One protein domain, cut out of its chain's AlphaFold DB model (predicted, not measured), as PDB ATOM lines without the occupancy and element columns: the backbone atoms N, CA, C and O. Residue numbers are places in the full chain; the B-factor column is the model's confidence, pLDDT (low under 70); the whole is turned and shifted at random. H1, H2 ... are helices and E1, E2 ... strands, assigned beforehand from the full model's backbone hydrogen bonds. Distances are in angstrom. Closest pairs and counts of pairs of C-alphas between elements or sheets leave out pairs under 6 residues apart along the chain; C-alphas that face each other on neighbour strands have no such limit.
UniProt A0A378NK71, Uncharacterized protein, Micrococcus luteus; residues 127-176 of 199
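Overview. This is residues 127 to 176 of the 199 residues of an uncharacterized protein of Micrococcus luteus (UniProt A0A378NK71). A small antiparallel hairpin, E1 and E2, makes one end of an elongated domain; H2 packs on it in the middle, and H1 and H3, set crosswise, make the other end. The 50 printed residues hold H1, E1, E2, H2, H3 in that order, mostly helix. The whole is compact, radius of gyration of the C-alphas 10.4 A, spanning 33 by 20 by 15 A.

Arrangement. Start at the hairpin of E1, residues 140 to 142, and E2, residues 145 to 147: N 142 and O 145, 3.0 A apart, are within hydrogen-bond range. The closest C-alphas of E1 and H2, residues 150 to 157, are Gly 140 and Tyr 153, 5.9 A. H3, residues 162 to 174, touches H2 with residues 162 to 166 alone, closest C-alphas Ala 155 and Glu 162, 5.3 A. H3 touches H1, residues 127 to 135, with residues 168 to 172 alone, closest C-alphas Ala 130 and Ala 172, 6.6 A; at 73 degrees they are only just about perpendicular. In H1, H2 and H3 every O i to N i+4 pair is within hydrogen-bond range.

Along the chain. Find C-alpha 127 at (189.237, 230.797, 148.549); H1 runs 12.3 A from there. E1 spans 6.8 A, E2 6.6 A, H2 10.1 A; H3 spans 18.6 A, ending at C-alpha 174 (178.524, 231.682, 154.028).

Size, cuts and confidence. The farthest C-alphas, Gly 144 and Ala 174, are 33.7 A apart. The printed part has no cut, its four links are tight, and pLDDT is under 70 at residues 159 to 160.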
ATOM      1  N   ALA A 127     189.180 230.669 150.003       85.94
ATOM      2  CA  ALA A 127     189.237 230.797 148.549       85.94
ATOM      3  C   ALA A 127     190.000 229.631 147.903       85.94
ATOM      4  O   ALA A 127     189.465 228.973 147.013       85.94
ATOM      5  N   GLU A 128     191.198 229.303 148.396       86.94
ATOM      6  CA  GLU A 128     191.977 228.154 147.909       86.94
ATOM      7  C   GLU A 128     191.223 226.836 148.111       86.94
ATOM      8  O   GLU A 128     191.179 225.992 147.213       86.94
ATOM      9  N   PHE A 129     190.562 226.675 149.262       90.38
ATOM     10  CA  PHE A 129     189.685 225.536 149.509       90.38
ATOM     11  C   PHE A 129     188.525 225.475 148.504       90.38
ATOM     12  O   PHE A 129     188.227 224.402 147.973       90.38
ATOM     13  N   ALA A 130     187.862 226.603 148.224       90.50
ATOM     14  CA  ALA A 130     186.746 226.658 147.283       90.50
ATOM     15  C   ALA A 130     187.177 226.311 145.849       90.50
ATOM     16  O   ALA A 130     186.449 225.600 145.153       90.50
ATOM     17  N   GLU A 131     188.366 226.737 145.424       91.81
ATOM     18  CA  GLU A 131     188.932 226.365 144.124       91.81
ATOM     19  C   GLU A 131     189.212 224.860 144.040       91.81
ATOM     20  O   GLU A 131     188.752 224.198 143.105       91.81
ATOM     21  N   GLN A 132     189.834 224.268 145.065       89.69
ATOM     22  CA  GLN A 132     190.038 222.812 145.121       89.69
ATOM     23  C   GLN A 132     188.711 222.037 145.145       89.69
ATOM     24  O   GLN A 132     188.563 220.988 144.510       89.69
ATOM     25  N   TRP A 133     187.694 222.576 145.818       91.44
ATOM     26  CA  TRP A 133     186.352 222.001 145.843       91.44
ATOM     27  C   TRP A 133     185.663 221.998 144.469       91.44
ATOM     28  O   TRP A 133     184.915 221.059 144.157       91.44
ATOM     29  N   LYS A 134     185.890 223.031 143.649       90.38
ATOM     30  CA  LYS A 134     185.380 223.123 142.271       90.38
ATOM     31  C   LYS A 134     186.168 222.221 141.319       90.38
ATOM     32  O   LYS A 134     185.550 221.536 140.507       90.38
ATOM     33  N   ALA A 135     187.493 222.172 141.462       88.69
ATOM     34  CA  ALA A 135     188.390 221.389 140.611       88.69
ATOM     35  C   ALA A 135     188.176 219.868 140.731       88.69
ATOM     36  O   ALA A 135     188.352 219.136 139.758       88.69
ATOM     37  N   HIS A 136     187.741 219.382 141.901       87.25
ATOM     38  CA  HIS A 136     187.630 217.946 142.188       87.25
ATOM     39  C   HIS A 136     186.199 217.489 142.526       87.25
ATOM     40  O   HIS A 136     185.948 216.988 143.625       87.25
ATOM     41  N   PRO A 137     185.221 217.582 141.603       82.44
ATOM     42  CA  PRO A 137     183.811 217.318 141.904       82.44
ATOM     43  C   PRO A 137     183.503 215.861 142.293       82.44
ATOM     44  O   PRO A 137     182.485 215.608 142.937       82.44
ATOM     45  N   LYS A 138     184.368 214.904 141.923       87.81
ATOM     46  CA  LYS A 138     184.183 213.455 142.134       87.81
ATOM     47  C   LYS A 138     185.282 212.804 142.993       87.81
ATOM     48  O   LYS A 138     185.365 211.585 143.037       87.81
ATOM     49  N   GLY A 139     186.117 213.590 143.675       88.69
ATOM     50  CA  GLY A 139     187.296 213.065 144.375       88.69
ATOM     51  C   GLY A 139     188.501 212.883 143.451       88.69
ATOM     52  O   GLY A 139     188.625 213.598 142.456       88.69
ATOM     53  N   GLY A 140     189.404 211.960 143.790       90.31
ATOM     54  CA  GLY A 140     190.677 211.807 143.081       90.31
ATOM     55  C   GLY A 140     191.604 210.757 143.688       90.31
ATOM     56  O   GLY A 140     191.189 209.942 144.513       90.31
ATOM     57  N   ARG A 141     192.873 210.765 143.269       87.38
ATOM     58  CA  ARG A 141     193.920 209.894 143.814       87.38
ATOM     59  C   ARG A 141     195.001 210.719 144.500       87.38
ATOM     60  O   ARG A 141     195.428 211.724 143.946       87.38
ATOM     61  N   ILE A 142     195.460 210.261 145.661       77.44
ATOM     62  CA  ILE A 142     196.584 210.847 146.405       77.44
ATOM     63  C   ILE A 142     197.522 209.706 146.778       77.44
ATOM     64  O   ILE A 142     197.067 208.695 147.312       77.44
ATOM     65  N   ALA A 143     198.809 209.829 146.438       76.69
ATOM     66  CA  ALA A 143     199.824 208.797 146.688       76.69
ATOM     67  C   ALA A 143     199.380 207.376 146.258       76.69
ATOM     68  O   ALA A 143     199.548 206.397 146.978       76.69
ATOM     69  N   GLY A 144     198.730 207.264 145.093       78.56
ATOM     70  CA  GLY A 144     198.236 205.992 144.548       78.56
ATOM     71  C   GLY A 144     196.915 205.478 145.144       78.56
ATOM     72  O   GLY A 144     196.279 204.620 144.527       78.56
ATOM     73  N   ARG A 145     196.439 206.036 146.266       78.69
ATOM     74  CA  ARG A 145     195.166 205.670 146.910       78.69
ATOM     75  C   ARG A 145     193.986 206.415 146.285       78.69
ATOM     76  O   ARG A 145     194.059 207.621 146.062       78.69
ATOM     77  N   LEU A 146     192.886 205.705 146.014       87.31
ATOM     78  CA  LEU A 146     191.642 206.291 145.499       87.31
ATOM     79  C   LEU A 146     190.772 206.848 146.635       87.31
ATOM     80  O   LEU A 146     190.471 206.144 147.598       87.31
ATOM     81  N   HIS A 147     190.313 208.084 146.458       88.44
ATOM     82  CA  HIS A 147     189.356 208.774 147.314       88.44
ATOM     83  C   HIS A 147     188.077 209.035 146.500       88.44
ATOM     84  O   HIS A 147     188.060 209.952 145.674       88.44
ATOM     85  N   PRO A 148     187.022 208.210 146.673       86.56
ATOM     86  CA  PRO A 148     185.881 208.152 145.754       86.56
ATOM     87  C   PRO A 148     184.930 209.348 145.867       86.56
ATOM     88  O   PRO A 148     184.067 209.538 145.016       86.56
ATOM     89  N   THR A 149     185.051 210.145 146.929       90.25
ATOM     90  CA  THR A 149     184.251 211.356 147.114       90.25
ATOM     91  C   THR A 149     185.162 212.568 147.200       90.25
ATOM     92  O   THR A 149     186.256 212.497 147.762       90.25
ATOM     93  N   ARG A 150     184.682 213.718 146.718       92.56
ATOM     94  CA  ARG A 150     185.366 215.007 146.906       92.56
ATOM     95  C   ARG A 150     185.712 215.264 148.371       92.56
ATOM     96  O   ARG A 150     186.809 215.711 148.671       92.56
ATOM     97  N   ARG A 151     184.783 214.942 149.274       90.06
ATOM     98  CA  ARG A 151     184.955 215.085 150.724       90.06
ATOM     99  C   ARG A 151     186.156 214.276 151.221       90.06
ATOM    100  O   ARG A 151     187.058 214.850 151.819       90.06
ATOM    101  N   SER A 152     186.208 212.987 150.883       84.00
ATOM    102  CA  SER A 152     187.318 212.097 151.254       84.00
ATOM    103  C   SER A 152     188.651 212.495 150.613       84.00
ATOM    104  O   SER A 152     189.705 212.299 151.212       84.00
ATOM    105  N   TYR A 153     188.611 213.067 149.405       90.19
ATOM    106  CA  TYR A 153     189.793 213.531 148.686       90.19
ATOM    107  C   TYR A 153     190.386 214.780 149.332       90.19
ATOM    108  O   TYR A 153     191.569 214.791 149.634       90.19
ATOM    109  N   LEU A 154     189.572 215.803 149.610       86.44
ATOM    110  CA  LEU A 154     190.050 217.036 150.246       86.44
ATOM    111  C   LEU A 154     190.497 216.799 151.692       86.44
ATOM    112  O   LEU A 154     191.466 217.405 152.139       86.44
ATOM    113  N   ALA A 155     189.837 215.883 152.405       79.88
ATOM    114  CA  ALA A 155     190.282 215.449 153.725       79.88
ATOM    115  C   ALA A 155     191.695 214.851 153.674       79.88
ATOM    116  O   ALA A 155     192.530 215.155 154.519       79.88
ATOM    117  N   ALA A 156     191.984 214.036 152.657       76.38
ATOM    118  CA  ALA A 156     193.314 213.477 152.455       76.38
ATOM    119  C   ALA A 156     194.325 214.513 151.931       76.38
ATOM    120  O   ALA A 156     195.451 214.535 152.412       76.38
ATOM    121  N   LEU A 157     193.920 215.400 151.015       81.19
ATOM    122  CA  LEU A 157     194.770 216.450 150.442       81.19
ATOM    123  C   LEU A 157     195.313 217.396 151.513       81.19
ATOM    124  O   LEU A 157     196.485 217.746 151.486       81.19
ATOM    125  N   TYR A 158     194.460 217.783 152.461       77.19
ATOM    126  CA  TYR A 158     194.818 218.698 153.544       77.19
ATOM    127  C   TYR A 158     195.154 217.990 154.857       77.19
ATOM    128  O   TYR A 158     195.335 218.654 155.875       77.19
ATOM    129  N   SER A 159     195.194 216.654 154.863       67.50
ATOM    130  CA  SER A 159     195.425 215.847 156.067       67.50
ATOM    131  C   SER A 159     194.506 216.216 157.247       67.50
ATOM    132  O   SER A 159     194.939 216.295 158.391       67.50
ATOM    133  N   ILE A 160     193.218 216.440 156.973       69.19
ATOM    134  CA  ILE A 160     192.187 216.809 157.958       69.19
ATOM    135  C   ILE A 160     191.077 215.754 158.044       69.19
ATOM    136  O   ILE A 160     190.971 214.845 157.217       69.19
ATOM    137  N   ALA A 161     190.210 215.883 159.050       73.81
ATOM    138  CA  ALA A 161     188.994 215.086 159.148       73.81
ATOM    139  C   ALA A 161     187.951 215.519 158.099       73.81
ATOM    140  O   ALA A 161     187.840 216.694 157.742       73.81
ATOM    141  N   GLU A 162     187.117 214.580 157.645       78.94
ATOM    142  CA  GLU A 162     186.008 214.889 156.731       78.94
ATOM    143  C   GLU A 162     184.988 215.869 157.344       78.94
ATOM    144  O   GLU A 162     184.402 216.680 156.631       78.94
ATOM    145  N   SER A 163     184.815 215.862 158.669       73.06
ATOM    146  CA  SER A 163     183.987 216.840 159.389       73.06
ATOM    147  C   SER A 163     184.543 218.266 159.292       73.06
ATOM    148  O   SER A 163     183.784 219.234 159.189       73.06
ATOM    149  N   THR A 164     185.870 218.421 159.262       75.44
ATOM    150  CA  THR A 164     186.529 219.711 159.030       75.44
ATOM    151  C   THR A 164     186.257 220.209 157.612       75.44
ATOM    152  O   THR A 164     185.942 221.384 157.435       75.44
ATOM    153  N   VAL A 165     186.276 219.314 156.616       82.38
ATOM    154  CA  VAL A 165     185.874 219.636 155.233       82.38
ATOM    155  C   VAL A 165     184.432 220.147 155.190       82.38
ATOM    156  O   VAL A 165     184.154 221.144 154.522       82.38
ATOM    157  N   ASP A 166     183.509 219.534 155.935       81.69
ATOM    158  CA  ASP A 166     182.119 220.007 156.007       81.69
ATOM    159  C   ASP A 166     182.018 221.397 156.652       81.69
ATOM    160  O   ASP A 166     181.273 222.261 156.180       81.69
ATOM    161  N   SER A 167     182.791 221.638 157.716       79.94
ATOM    162  CA  SER A 167     182.895 222.946 158.368       79.94
ATOM    163  C   SER A 167     183.395 224.022 157.400       79.94
ATOM    164  O   SER A 167     182.754 225.063 157.252       79.94
ATOM    165  N   TRP A 168     184.475 223.752 156.665       86.62
ATOM    166  CA  TRP A 168     185.019 224.677 155.666       86.62
ATOM    167  C   TRP A 168     184.066 224.893 154.495       86.62
ATOM    168  O   TRP A 168     183.917 226.018 154.032       86.62
ATOM    169  N   THR A 169     183.331 223.863 154.079       87.94
ATOM    170  CA  THR A 169     182.286 223.988 153.053       87.94
ATOM    171  C   THR A 169     181.164 224.921 153.507       87.94
ATOM    172  O   THR A 169     180.698 225.745 152.722       87.94
ATOM    173  N   ARG A 170     180.728 224.832 154.773       84.44
ATOM    174  CA  ARG A 170     179.735 225.761 155.342       84.44
ATOM    175  C   ARG A 170     180.268 227.192 155.388       84.44
ATOM    176  O   ARG A 170     179.568 228.093 154.941       84.44
ATOM    177  N   LYS A 171     181.507 227.387 155.851       84.94
ATOM    178  CA  LYS A 171     182.157 228.708 155.892       84.94
ATOM    179  C   LYS A 171     182.324 229.314 154.493       84.94
ATOM    180  O   LYS A 171     181.974 230.466 154.289       84.94
ATOM    181  N   ALA A 172     182.775 228.531 153.514       88.94
ATOM    182  CA  ALA A 172     182.938 228.984 152.132       88.94
ATOM    183  C   ALA A 172     181.598 229.330 151.461       88.94
ATOM    184  O   ALA A 172     181.543 230.261 150.669       88.94
ATOM    185  N   ARG A 173     180.504 228.630 151.796       89.06
ATOM    186  CA  ARG A 173     179.148 229.007 151.356       89.06
ATOM    187  C   ARG A 173     178.646 230.285 152.015       89.06
ATOM    188  O   ARG A 173     178.047 231.098 151.337       89.06
ATOM    189  N   ALA A 174     178.886 230.455 153.316       85.81
ATOM    190  CA  ALA A 174     178.524 231.682 154.028       85.81
ATOM    191  C   ALA A 174     179.291 232.912 153.508       85.81
ATOM    192  O   ALA A 174     178.823 234.029 153.669       85.81
ATOM    193  N   ALA A 175     180.451 232.691 152.885       89.38
ATOM    194  CA  ALA A 175     181.250 233.706 152.204       89.38
ATOM    195  C   ALA A 175     180.980 233.791 150.685       89.38
ATOM    196  O   ALA A 175     181.789 234.369 149.965       89.38
ATOM    197  N   ASP A 176     179.916 233.153 150.179       91.94
ATOM    198  CA  ASP A 176     179.531 233.113 148.756       91.94
ATOM    199  C   ASP A 176     180.606 232.572 147.782       91.94
ATOM    200  O   ASP A 176     180.515 232.727 146.564       91.94
TER     201      ASP A 176